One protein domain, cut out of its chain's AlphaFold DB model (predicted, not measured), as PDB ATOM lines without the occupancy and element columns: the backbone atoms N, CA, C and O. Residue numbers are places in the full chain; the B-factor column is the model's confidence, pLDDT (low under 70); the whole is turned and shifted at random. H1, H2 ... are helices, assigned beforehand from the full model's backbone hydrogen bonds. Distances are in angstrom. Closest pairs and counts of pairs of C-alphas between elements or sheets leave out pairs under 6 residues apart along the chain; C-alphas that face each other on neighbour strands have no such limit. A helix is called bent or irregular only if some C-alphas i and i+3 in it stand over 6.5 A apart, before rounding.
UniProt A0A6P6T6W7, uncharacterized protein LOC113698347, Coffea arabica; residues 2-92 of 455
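AT A GLANCE: This is residues 2 to 92 of the 455 residues of the protein "uncharacterized protein LOC113698347" of Coffea arabica (UniProt A0A6P6T6W7). This is an extended, open chain of helices with a helical cluster at one end, where H2 and then H3 fold back beside H1, and a second pair of helices at the other end, where the last residues of H4 meet H5 at about a right angle. H4 makes the arm between the two ends, and its residues 52 to 60 stand free. The printed part has 91 residues with five named helices, H1 to H5 in that order, and no named strand; the class is all helix. The whole is extended, with a radius of gyration of the C-alphas of 21.6 A, and elongated, with spans of 54 by 33 by 28 A.

HOW THE PARTS SIT: H1, residues 2 to 18, has a kink of 38 degrees near residue 12 and is only just irregular, with C-alphas 9 and 12 at 6.8 A. Its residues 8 to 15 alone touch H2, residues 29 to 35; the closest C-alphas are those of Ala 11 and Val 35, 5.4 A apart. H1 and H2 form a helical hairpin, running opposite ways at a steep tilt of 40 degrees. H3, residues 37 to 44, touches H1 at residues 4 to 8 of H1 alone, with the C-alphas of Leu 4 and Pro 38 closest at 5.3 A. H1 and H3 run opposite ways at a shallow tilt of 29 degrees. H2 and H3 meet only through their link, which is tight. H4, residues 52 to 65, is apart from H1, H2 and H3. Its residues 62 to 65 alone touch residues 75 to 80 of H5, residues 72 to 90; the closest C-alphas are those of Tyr 65 and Ile 76, 5.0 A apart, and the lines are about perpendicular at 90 degrees. Every O i to N i+4 pair is within hydrogen-bond range in H3 and H5, against 11 of 13 in H1, 8 of 10 in H4 and 1 of 3 in H2, where 4 of 4 O i to N i+3 pairs are within range.

IN THESE COORDINATES: H1 begins at C-alpha 2, (116.338, 84.093, 37.275), and is 23.8 A long from first to last C-alpha. H2 is 11.1 A long and H3 10.4 A. H4 is 20.2 A long, from C-alpha 52 at (110.038, 105.143, 53.021). H5, the longest helix, is 26.4 A long and ends at C-alpha 90, (134.818, 121.697, 58.173).

THE WHOLE: The two C-alphas farthest apart are those of Lys 20 and Tyr 92, at 58.1 A. The printed part has no cut and no long link. Residues 20 to 25 and 84 to 92 also stand free. The mean pLDDT of the printed part is 83.4, and residues 47 to 50 are under 70.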
ATOM      1  N   ASP A   2     116.256  85.499  36.845       84.50
ATOM      2  CA  ASP A   2     116.338  84.093  37.275       84.50
ATOM      3  C   ASP A   2     116.580  83.919  38.785       84.50
ATOM      4  O   ASP A   2     115.935  83.099  39.437       84.50
ATOM      5  N   ASP A   3     117.431  84.756  39.387       86.06
ATOM      6  CA  ASP A   3     117.645  84.748  40.840       86.06
ATOM      7  C   ASP A   3     116.387  85.098  41.641       86.06
ATOM      8  O   ASP A   3     116.127  84.486  42.674       86.06
ATOM      9  N   LEU A   4     115.573  86.043  41.161       86.75
ATOM     10  CA  LEU A   4     114.325  86.430  41.823       86.75
ATOM     11  C   LEU A   4     113.254  85.345  41.673       86.75
ATOM     12  O   LEU A   4     112.466  85.142  42.588       86.75
ATOM     13  N   GLU A   5     113.225  84.624  40.551       89.38
ATOM     14  CA  GLU A   5     112.367  83.443  40.377       89.38
ATOM     15  C   GLU A   5     112.762  82.297  41.301       89.38
ATOM     16  O   GLU A   5     111.899  81.650  41.897       89.38
ATOM     17  N   ARG A   6     114.065  82.073  41.466       91.56
ATOM     18  CA  ARG A   6     114.590  81.100  42.422       91.56
ATOM     19  C   ARG A   6     114.251  81.491  43.861       91.56
ATOM     20  O   ARG A   6     113.814  80.638  44.627       91.56
ATOM     21  N   LEU A   7     114.412  82.763  44.225       90.12
ATOM     22  CA  LEU A   7     114.072  83.270  45.558       90.12
ATOM     23  C   LEU A   7     112.568  83.192  45.845       90.12
ATOM     24  O   LEU A   7     112.199  82.802  46.946       90.12
ATOM     25  N   GLU A   8     111.706  83.481  44.869       90.19
ATOM     26  CA  GLU A   8     110.247  83.360  45.021       90.19
ATOM     27  C   GLU A   8     109.816  81.914  45.312       90.19
ATOM     28  O   GLU A   8     108.947  81.685  46.149       90.19
ATOM     29  N   LYS A   9     110.470  80.928  44.685       91.38
ATOM     30  CA  LYS A   9     110.228  79.502  44.961       91.38
ATOM     31  C   LYS A   9     110.820  79.046  46.298       91.38
ATOM     32  O   LYS A   9     110.233  78.206  46.974       91.38
ATOM     33  N   ASN A  10     111.979  79.583  46.679       92.44
ATOM     34  CA  ASN A  10     112.718  79.130  47.859       92.44
ATOM     35  C   ASN A  10     112.275  79.800  49.164       92.44
ATOM     36  O   ASN A  10     112.383  79.169  50.212       92.44
ATOM     37  N   ALA A  11     111.790  81.045  49.137       90.56
ATOM     38  CA  ALA A  11     111.441  81.791  50.348       90.56
ATOM     39  C   ALA A  11     110.402  81.067  51.235       90.56
ATOM     40  O   ALA A  11     110.671  80.931  52.430       90.56
ATOM     41  N   PRO A  12     109.301  80.496  50.697       90.62
ATOM     42  CA  PRO A  12     108.372  79.700  51.502       90.62
ATOM     43  C   PRO A  12     109.028  78.440  52.085       90.62
ATOM     44  O   PRO A  12     108.824  78.110  53.246       90.62
ATOM     45  N   LEU A  13     109.877  77.758  51.307       90.50
ATOM     46  CA  LEU A  13     110.578  76.549  51.757       90.50
ATOM     47  C   LEU A  13     111.578  76.839  52.882       90.50
ATOM     48  O   LEU A  13     111.771  76.004  53.764       90.50
ATOM     49  N   ILE A  14     112.237  77.998  52.840       90.25
ATOM     50  CA  ILE A  14     113.167  78.443  53.880       90.25
ATOM     51  C   ILE A  14     112.393  78.798  55.149       90.25
ATOM     52  O   ILE A  14     112.777  78.330  56.216       90.25
ATOM     53  N   LEU A  15     111.285  79.536  55.039       90.00
ATOM     54  CA  LEU A  15     110.426  79.853  56.184       90.00
ATOM     55  C   LEU A  15     109.905  78.587  56.866       90.00
ATOM     56  O   LEU A  15     110.149  78.412  58.053       90.00
ATOM     57  N   CYS A  16     109.363  77.627  56.112       88.31
ATOM     58  CA  CYS A  16     108.917  76.350  56.678       88.31
ATOM     59  C   CYS A  16     110.049  75.524  57.315       88.31
ATOM     60  O   CYS A  16     109.797  74.678  58.170       88.31
ATOM     61  N   LYS A  17     111.305  75.696  56.880       88.75
ATOM     62  CA  LYS A  17     112.461  75.056  57.532       88.75
ATOM     63  C   LYS A  17     112.844  75.774  58.820       88.75
ATOM     64  O   LYS A  17     113.179  75.103  59.788       88.75
ATOM     65  N   LEU A  18     112.783  77.101  58.833       87.06
ATOM     66  CA  LEU A  18     113.043  77.904  60.023       87.06
ATOM     67  C   LEU A  18     111.966  77.664  61.088       87.06
ATOM     68  O   LEU A  18     112.313  77.516  62.253       87.06
ATOM     69  N   GLU A  19     110.694  77.538  60.702       87.19
ATOM     70  CA  GLU A  19     109.566  77.234  61.605       87.19
ATOM     71  C   GLU A  19     109.723  75.907  62.348       87.19
ATOM     72  O   GLU A  19     109.176  75.727  63.430       87.19
ATOM     73  N   LYS A  20     110.499  74.970  61.796       86.19
ATOM     74  CA  LYS A  20     110.816  73.701  62.465       86.19
ATOM     75  C   LYS A  20     111.931  73.820  63.501       86.19
ATOM     76  O   LYS A  20     112.097  72.904  64.297       86.19
ATOM     77  N   ILE A  21     112.728  74.884  63.437       87.56
ATOM     78  CA  ILE A  21     113.924  75.086  64.267       87.56
ATOM     79  C   ILE A  21     113.632  76.095  65.380       87.56
ATOM     80  O   ILE A  21     114.074  75.907  66.509       87.56
ATOM     81  N   PHE A  22     112.890  77.157  65.066       81.31
ATOM     82  CA  PHE A  22     112.612  78.257  65.982       81.31
ATOM     83  C   PHE A  22     111.194  78.169  66.568       81.31
ATOM     84  O   PHE A  22     110.279  77.698  65.894       81.31
ATOM     85  N   PRO A  23     110.983  78.635  67.814       84.88
ATOM     86  CA  PRO A  23     109.663  78.638  68.433       84.88
ATOM     87  C   PRO A  23     108.686  79.550  67.666       84.88
ATOM     88  O   PRO A  23     109.115  80.559  67.102       84.88
ATOM     89  N   PRO A  24     107.365  79.283  67.710       77.00
ATOM     90  CA  PRO A  24     106.359  80.081  67.000       77.00
ATOM     91  C   PRO A  24     106.411  81.587  67.295       77.00
ATOM     92  O   PRO A  24     106.125  82.394  66.418       77.00
ATOM     93  N   ALA A  25     106.845  81.980  68.498       80.88
ATOM     94  CA  ALA A  25     107.010  83.382  68.890       80.88
ATOM     95  C   ALA A  25     108.039  84.159  68.039       80.88
ATOM     96  O   ALA A  25     108.002  85.386  68.016       80.88
ATOM     97  N   PHE A  26     108.946  83.465  67.343       76.81
ATOM     98  CA  PHE A  26     109.912  84.076  66.426       76.81
ATOM     99  C   PHE A  26     109.272  84.513  65.095       76.81
ATOM    100  O   PHE A  26     109.759  85.439  64.452       76.81
ATOM    101  N   PHE A  27     108.175  83.874  64.679       83.12
ATOM    102  CA  PHE A  27     107.540  84.097  63.377       83.12
ATOM    103  C   PHE A  27     106.422  85.130  63.472       83.12
ATOM    104  O   PHE A  27     105.243  84.825  63.300       83.12
ATOM    105  N   ASP A  28     106.799  86.380  63.732       82.69
ATOM    106  CA  ASP A  28     105.861  87.492  63.636       82.69
ATOM    107  C   ASP A  28     105.498  87.812  62.170       82.69
ATOM    108  O   ASP A  28     105.998  87.219  61.202       82.69
ATOM    109  N   ILE A  29     104.598  88.780  61.987       82.81
ATOM    110  CA  ILE A  29     104.154  89.199  60.655       82.81
ATOM    111  C   ILE A  29     105.314  89.687  59.774       82.81
ATOM    112  O   ILE A  29     105.251  89.524  58.560       82.81
ATOM    113  N   MET A  30     106.390  90.232  60.355       83.62
ATOM    114  CA  MET A  30     107.523  90.784  59.609       83.62
ATOM    115  C   MET A  30     108.355  89.687  58.950       83.62
ATOM    116  O   MET A  30     108.774  89.849  57.804       83.62
ATOM    117  N   ILE A  31     108.558  88.560  59.637       84.81
ATOM    118  CA  ILE A  31     109.287  87.408  59.088       84.81
ATOM    119  C   ILE A  31     108.551  86.814  57.880       84.81
ATOM    120  O   ILE A  31     109.171  86.468  56.872       84.81
ATOM    121  N   HIS A  32     107.218  86.797  57.918       85.44
ATOM    122  CA  HIS A  32     106.403  86.303  56.811       85.44
ATOM    123  C   HIS A  32     106.462  87.201  55.570       85.44
ATOM    124  O   HIS A  32     106.328  86.696  54.455       85.44
ATOM    125  N   LEU A  33     106.748  88.502  55.709       86.38
ATOM    126  CA  LEU A  33     106.863  89.416  54.564       86.38
ATOM    127  C   LEU A  33     107.993  89.039  53.593       86.38
ATOM    128  O   LEU A  33     107.964  89.455  52.432       86.38
ATOM    129  N   ILE A  34     108.955  88.212  54.019       87.56
ATOM    130  CA  ILE A  34     110.060  87.730  53.180       87.56
ATOM    131  C   ILE A  34     109.546  87.021  51.916       87.56
ATOM    132  O   ILE A  34     110.172  87.141  50.861       87.56
ATOM    133  N   VAL A  35     108.383  86.356  51.968       89.44
ATOM    134  CA  VAL A  35     107.791  85.697  50.785       89.44
ATOM    135  C   VAL A  35     107.389  86.684  49.689       89.44
ATOM    136  O   VAL A  35     107.344  86.322  48.515       89.44
ATOM    137  N   HIS A  36     107.105  87.937  50.049       87.25
ATOM    138  CA  HIS A  36     106.641  88.957  49.113       87.25
ATOM    139  C   HIS A  36     107.790  89.737  48.465       87.25
ATOM    140  O   HIS A  36     107.617  90.258  47.359       87.25
ATOM    141  N   LEU A  37     108.975  89.761  49.085       86.38
ATOM    142  CA  LEU A  37     110.131  90.534  48.613       86.38
ATOM    143  C   LEU A  37     110.569  90.195  47.175       86.38
ATOM    144  O   LEU A  37     110.819  91.129  46.409       86.38
ATOM    145  N   PRO A  38     110.638  88.918  46.736       88.81
ATOM    146  CA  PRO A  38     111.046  88.600  45.367       88.81
ATOM    147  C   PRO A  38     110.057  89.129  44.325       88.81
ATOM    148  O   PRO A  38     110.463  89.681  43.300       88.81
ATOM    149  N   LYS A  39     108.754  89.011  44.602       85.44
ATOM    150  CA  LYS A  39     107.687  89.507  43.726       85.44
ATOM    151  C   LYS A  39     107.664  91.031  43.691       85.44
ATOM    152  O   LYS A  39     107.560  91.626  42.621       85.44
ATOM    153  N   GLU A  40     107.837  91.669  44.842       83.69
ATOM    154  CA  GLU A  40     107.952  93.118  44.944       83.69
ATOM    155  C   GLU A  40     109.170  93.641  44.166       83.69
ATOM    156  O   GLU A  40     109.066  94.652  43.464       83.69
ATOM    157  N   ALA A  41     110.310  92.951  44.241       85.88
ATOM    158  CA  ALA A  41     111.526  93.301  43.512       85.88
ATOM    159  C   ALA A  41     111.378  93.141  41.990       85.88
ATOM    160  O   ALA A  41     111.891  93.966  41.235       85.88
ATOM    161  N   LYS A  42     110.634  92.127  41.526       84.12
ATOM    162  CA  LYS A  42     110.306  91.964  40.099       84.12
ATOM    163  C   LYS A  42     109.422  93.092  39.570       84.12
ATOM    164  O   LYS A  42     109.630  93.543  38.449       84.12
ATOM    165  N   LEU A  43     108.442  93.532  40.363       84.50
ATOM    166  CA  LEU A  43     107.458  94.532  39.938       84.50
ATOM    167  C   LEU A  43     108.006  95.963  39.958       84.50
ATOM    168  O   LEU A  43     107.697  96.740  39.063       84.50
ATOM    169  N   GLY A  44     108.797  96.323  40.972       77.50
ATOM    170  CA  GLY A  44     109.267  97.703  41.148       77.50
ATOM    171  C   GLY A  44     110.783  97.879  41.187       77.50
ATOM    172  O   GLY A  44     111.250  98.948  41.572       77.50
ATOM    173  N   GLY A  45     111.564  96.858  40.826       79.38
ATOM    174  CA  GLY A  45     113.027  96.909  40.868       79.38
ATOM    175  C   GLY A  45     113.587  96.838  42.297       79.38
ATOM    176  O   GLY A  45     112.905  96.362  43.206       79.38
ATOM    177  N   PRO A  46     114.828  97.292  42.547       70.69
ATOM    178  CA  PRO A  46     115.424  97.262  43.879       70.69
ATOM    179  C   PRO A  46     114.506  97.874  44.946       70.69
ATOM    180  O   PRO A  46     113.836  98.884  44.724       70.69
ATOM    181  N   VAL A  47     114.470  97.243  46.115       66.62
ATOM    182  CA  VAL A  47     113.619  97.659  47.239       66.62
ATOM    183  C   VAL A  47     114.126  98.970  47.867       66.62
ATOM    184  O   VAL A  47     113.334  99.821  48.265       66.62
ATOM    185  N   HIS A  48     115.447  99.195  47.858       62.56
ATOM    186  CA  HIS A  48     116.098 100.364  48.463       62.56
ATOM    187  C   HIS A  48     115.490 101.730  48.060       62.56
ATOM    188  O   HIS A  48     115.207 102.516  48.966       62.56
ATOM    189  N   PRO A  49     115.285 102.080  46.775       61.59
ATOM    190  CA  PRO A  49     114.715 103.381  46.406       61.59
ATOM    191  C   PRO A  49     113.224 103.535  46.744       61.59
ATOM    192  O   PRO A  49     112.717 104.653  46.712       61.59
ATOM    193  N   ARG A  50     112.516 102.441  47.056       69.19
ATOM    194  CA  ARG A  50     111.064 102.434  47.315       69.19
ATOM    195  C   ARG A  50     110.710 102.382  48.797       69.19
ATOM    196  O   ARG A  50     109.559 102.594  49.162       69.19
ATOM    197  N   TRP A  51     111.689 102.133  49.662       71.56
ATOM    198  CA  TRP A  51     111.492 102.178  51.102       71.56
ATOM    199  C   TRP A  51     111.377 103.612  51.614       71.56
ATOM    200  O   TRP A  51     112.287 104.429  51.463       71.56
ATOM    201  N   MET A  52     110.278 103.876  52.324       78.19
ATOM    202  CA  MET A  52     110.038 105.143  53.021       78.19
ATOM    203  C   MET A  52     111.142 105.488  54.019       78.19
ATOM    204  O   MET A  52     111.381 106.662  54.275       78.19
ATOM    205  N   PHE A  53     111.870 104.488  54.517       72.75
ATOM    206  CA  PHE A  53     112.919 104.654  55.516       72.75
ATOM    207  C   PHE A  53     113.956 105.735  55.164       72.75
ATOM    208  O   PHE A  53     114.354 106.509  56.036       72.75
ATOM    209  N   LEU A  54     114.386 105.843  53.897       71.25
ATOM    210  CA  LEU A  54     115.348 106.878  53.489       71.25
ATOM    211  C   LEU A  54     114.753 108.287  53.651       71.25
ATOM    212  O   LEU A  54     115.403 109.183  54.197       71.25
ATOM    213  N   PHE A  55     113.504 108.457  53.219       77.12
ATOM    214  CA  PHE A  55     112.762 109.709  53.320       77.12
ATOM    215  C   PHE A  55     112.440 110.044  54.777       77.12
ATOM    216  O   PHE A  55     112.686 111.161  55.217       77.12
ATOM    217  N   GLU A  56     111.982 109.072  55.562       80.75
ATOM    218  CA  GLU A  56     111.696 109.223  56.988       80.75
ATOM    219  C   GLU A  56     112.941 109.603  57.787       80.75
ATOM    220  O   GLU A  56     112.882 110.484  58.647       80.75
ATOM    221  N   ARG A  57     114.102 109.010  57.480       82.06
ATOM    222  CA  ARG A  57     115.370 109.359  58.135       82.06
ATOM    223  C   ARG A  57     115.821 110.775  57.786       82.06
ATOM    224  O   ARG A  57     116.339 111.495  58.650       82.06
ATOM    225  N   TYR A  58     115.622 111.190  56.536       83.19
ATOM    226  CA  TYR A  58     115.909 112.557  56.113       83.19
ATOM    227  C   TYR A  58     114.953 113.560  56.775       83.19
ATOM    228  O   TYR A  58     115.412 114.518  57.397       83.19
ATOM    229  N   LEU A  59     113.647 113.283  56.776       86.81
ATOM    230  CA  LEU A  59     112.633 114.077  57.477       86.81
ATOM    231  C   LEU A  59     112.905 114.141  58.983       86.81
ATOM    232  O   LEU A  59     112.753 115.195  59.594       86.81
ATOM    233  N   GLY A  60     113.379 113.051  59.585       87.38
ATOM    234  CA  GLY A  60     113.844 113.017  60.968       87.38
ATOM    235  C   GLY A  60     115.025 113.955  61.226       87.38
ATOM    236  O   GLY A  60     115.078 114.584  62.283       87.38
ATOM    237  N   SER A  61     115.948 114.100  60.270       84.94
ATOM    238  CA  SER A  61     117.028 115.095  60.348       84.94
ATOM    239  C   SER A  61     116.490 116.521  60.227       84.94
ATOM    240  O   SER A  61     116.797 117.348  61.081       84.94
ATOM    241  N   LEU A  62     115.628 116.793  59.242       87.88
ATOM    242  CA  LEU A  62     115.020 118.117  59.053       87.88
ATOM    243  C   LEU A  62     114.163 118.537  60.251       87.88
ATOM    244  O   LEU A  62     114.198 119.687  60.677       87.88
ATOM    245  N   LYS A  63     113.459 117.589  60.876       86.81
ATOM    246  CA  LYS A  63     112.673 117.826  62.091       86.81
ATOM    247  C   LYS A  63     113.523 118.368  63.242       86.81
ATOM    248  O   LYS A  63     113.008 119.131  64.054       86.81
ATOM    249  N   LYS A  64     114.815 118.023  63.311       86.19
ATOM    250  CA  LYS A  64     115.745 118.575  64.314       86.19
ATOM    251  C   LYS A  64     116.095 120.045  64.051       86.19
ATOM    252  O   LYS A  64     116.484 120.733  64.990       86.19
ATOM    253  N   TYR A  65     115.947 120.532  62.817       85.12
ATOM    254  CA  TYR A  65     116.161 121.941  62.466       85.12
ATOM    255  C   TYR A  65     114.963 122.837  62.816       85.12
ATOM    256  O   TYR A  65     115.123 124.047  62.942       85.12
ATOM    257  N   VAL A  66     113.776 122.266  63.055       85.88
ATOM    258  CA  VAL A  66     112.567 123.020  63.433       85.88
ATOM    259  C   VAL A  66     112.665 123.520  64.881       85.88
ATOM    260  O   VAL A  66     112.148 122.898  65.811       85.88
ATOM    261  N   ARG A  67     113.325 124.667  65.075       81.00
ATOM    262  CA  ARG A  67     113.388 125.374  66.367       81.00
ATOM    263  C   ARG A  67     112.144 126.225  66.627       81.00
ATOM    264  O   ARG A  67     111.667 126.262  67.756       81.00
ATOM    265  N   ASN A  68     111.577 126.842  65.587       86.31
ATOM    266  CA  ASN A  68     110.310 127.568  65.657       86.31
ATOM    267  C   ASN A  68     109.209 126.819  64.893       86.31
ATOM    268  O   ASN A  68     109.170 126.809  63.664       86.31
ATOM    269  N   ARG A  69     108.263 126.222  65.626       84.25
ATOM    270  CA  ARG A  69     107.141 125.477  65.029       84.25
ATOM    271  C   ARG A  69     106.083 126.363  64.365       84.25
ATOM    272  O   ARG A  69     105.278 125.831  63.615       84.25
ATOM    273  N   ALA A  70     106.078 127.675  64.621       80.00
ATOM    274  CA  ALA A  70     105.165 128.612  63.963       80.00
ATOM    275  C   ALA A  70     105.611 128.973  62.535       80.00
ATOM    276  O   ALA A  70     104.814 129.490  61.760       80.00
ATOM    277  N   ARG A  71     106.885 128.721  62.192       86.94
ATOM    278  CA  ARG A  71     107.458 128.906  60.847       86.94
ATOM    279  C   ARG A  71     108.434 127.764  60.530       86.94
ATOM    280  O   ARG A  71     109.644 127.998  60.445       86.94
ATOM    281  N   PRO A  72     107.938 126.521  60.430       83.81
ATOM    282  CA  PRO A  72     108.790 125.341  60.366       83.81
ATOM    283  C   PRO A  72     109.671 125.318  59.114       83.81
ATOM    284  O   PRO A  72     110.838 124.954  59.214       83.81
ATOM    285  N   GLU A  73     109.169 125.780  57.968       89.44
ATOM    286  CA  GLU A  73     109.920 125.867  56.712       89.44
ATOM    287  C   GLU A  73     111.085 126.856  56.832       89.44
ATOM    288  O   GLU A  73     112.204 126.550  56.425       89.44
ATOM    289  N   GLY A  74     110.847 128.010  57.466       89.38
ATOM    290  CA  GLY A  74     111.876 129.022  57.717       89.38
ATOM    291  C   GLY A  74     112.971 128.522  58.660       89.38
ATOM    292  O   GLY A  74     114.151 128.682  58.368       89.38
ATOM    293  N   SER A  75     112.597 127.844  59.752       87.75
ATOM    294  CA  SER A  75     113.571 127.229  60.667       87.75
ATOM    295  C   SER A  75     114.367 126.096  60.021       87.75
ATOM    296  O   SER A  75     115.558 125.957  60.294       87.75
ATOM    297  N   ILE A  76     113.737 125.291  59.160       89.00
ATOM    298  CA  ILE A  76     114.447 124.258  58.400       89.00
ATOM    299  C   ILE A  76     115.448 124.907  57.448       89.00
ATOM    300  O   ILE A  76     116.599 124.485  57.437       89.00
ATOM    301  N   ALA A  77     115.042 125.931  56.692       89.94
ATOM    302  CA  ALA A  77     115.924 126.631  55.761       89.94
ATOM    303  C   ALA A  77     117.133 127.249  56.481       89.94
ATOM    304  O   ALA A  77     118.269 127.043  56.063       89.94
ATOM    305  N   GLU A  78     116.909 127.931  57.605       85.31
ATOM    306  CA  GLU A  78     117.974 128.522  58.421       85.31
ATOM    307  C   GLU A  78     118.934 127.457  58.976       85.31
ATOM    308  O   GLU A  78     120.153 127.563  58.819       85.31
ATOM    309  N   GLY A  79     118.397 126.389  59.579       87.31
ATOM    310  CA  GLY A  79     119.200 125.290  60.116       87.31
ATOM    311  C   GLY A  79     119.969 124.531  59.033       87.31
ATOM    312  O   GLY A  79     121.106 124.116  59.263       87.31
ATOM    313  N   TYR A  80     119.380 124.394  57.844       89.50
ATOM    314  CA  TYR A  80     120.022 123.779  56.690       89.50
ATOM    315  C   TYR A  80     121.190 124.630  56.185       89.50
ATOM    316  O   TYR A  80     122.292 124.106  56.039       89.50
ATOM    317  N   ILE A  81     120.994 125.945  56.007       86.62
ATOM    318  CA  ILE A  81     122.058 126.881  55.605       86.62
ATOM    319  C   ILE A  81     123.204 126.855  56.621       86.62
ATOM    320  O   ILE A  81     124.361 126.712  56.235       86.62
ATOM    321  N   ALA A  82     122.901 126.921  57.921       83.12
ATOM    322  CA  ALA A  82     123.923 126.841  58.963       83.12
ATOM    323  C   ALA A  82     124.707 125.517  58.902       83.12
ATOM    324  O   ALA A  82     125.934 125.512  59.018       83.12
ATOM    325  N   ASN A  83     124.015 124.395  58.682       84.50
ATOM    326  CA  ASN A  83     124.645 123.088  58.546       84.50
ATOM    327  C   ASN A  83     125.530 122.992  57.290       84.50
ATOM    328  O   ASN A  83     126.628 122.448  57.382       84.50
ATOM    329  N   GLU A  84     125.101 123.527  56.146       85.19
ATOM    330  CA  GLU A  84     125.914 123.599  54.922       85.19
ATOM    331  C   GLU A  84     127.156 124.476  55.120       85.19
ATOM    332  O   GLU A  84     128.263 124.049  54.798       85.19
ATOM    333  N   CYS A  85     127.018 125.652  55.744       77.88
ATOM    334  CA  CYS A  85     128.150 126.522  56.068       77.88
ATOM    335  C   CYS A  85     129.162 125.822  56.988       77.88
ATOM    336  O   CYS A  85     130.360 125.850  56.719       77.88
ATOM    337  N   LEU A  86     128.697 125.143  58.045       77.75
ATOM    338  CA  LEU A  86     129.559 124.357  58.939       77.75
ATOM    339  C   LEU A  86     130.224 123.185  58.209       77.75
ATOM    340  O   LEU A  86     131.401 122.906  58.429       77.75
ATOM    341  N   THR A  87     129.495 122.525  57.311       79.75
ATOM    342  CA  THR A  87     130.007 121.440  56.465       79.75
ATOM    343  C   THR A  87     131.095 121.956  55.522       79.75
ATOM    344  O   THR A  87     132.142 121.327  55.389       79.75
ATOM    345  N   PHE A  88     130.901 123.120  54.908       79.25
ATOM    346  CA  PHE A  88     131.908 123.760  54.070       79.25
ATOM    347  C   PHE A  88     133.146 124.155  54.881       79.25
ATOM    348  O   PHE A  88     134.252 123.752  54.529       79.25
ATOM    349  N   MET A  89     132.964 124.857  56.004       72.81
ATOM    350  CA  MET A  89     134.062 125.256  56.893       72.81
ATOM    351  C   MET A  89     134.841 124.047  57.421       72.81
ATOM    352  O   MET A  89     136.065 124.098  57.497       72.81
ATOM    353  N   SER A  90     134.169 122.925  57.696       75.94
ATOM    354  CA  SER A  90     134.818 121.697  58.173       75.94
ATOM    355  C   SER A  90     135.885 121.135  57.228       75.94
ATOM    356  O   SER A  90     136.784 120.439  57.687       75.94
ATOM    357  N   LYS A  91     135.832 121.463  55.928       74.81
ATOM    358  CA  LYS A  91     136.852 121.052  54.949       74.81
ATOM    359  C   LYS A  91     138.165 121.830  55.079       74.81
ATOM    360  O   LYS A  91     139.186 121.349  54.602       74.81
ATOM    361  N   TYR A  92     138.131 123.008  55.700       72.69
ATOM    362  CA  TYR A  92     139.271 123.922  55.824       72.69
ATOM    363  C   TYR A  92     139.764 124.077  57.272       72.69
ATOM    364  O   TYR A  92     140.800 124.696  57.508       72.69
TER     365      TYR A  92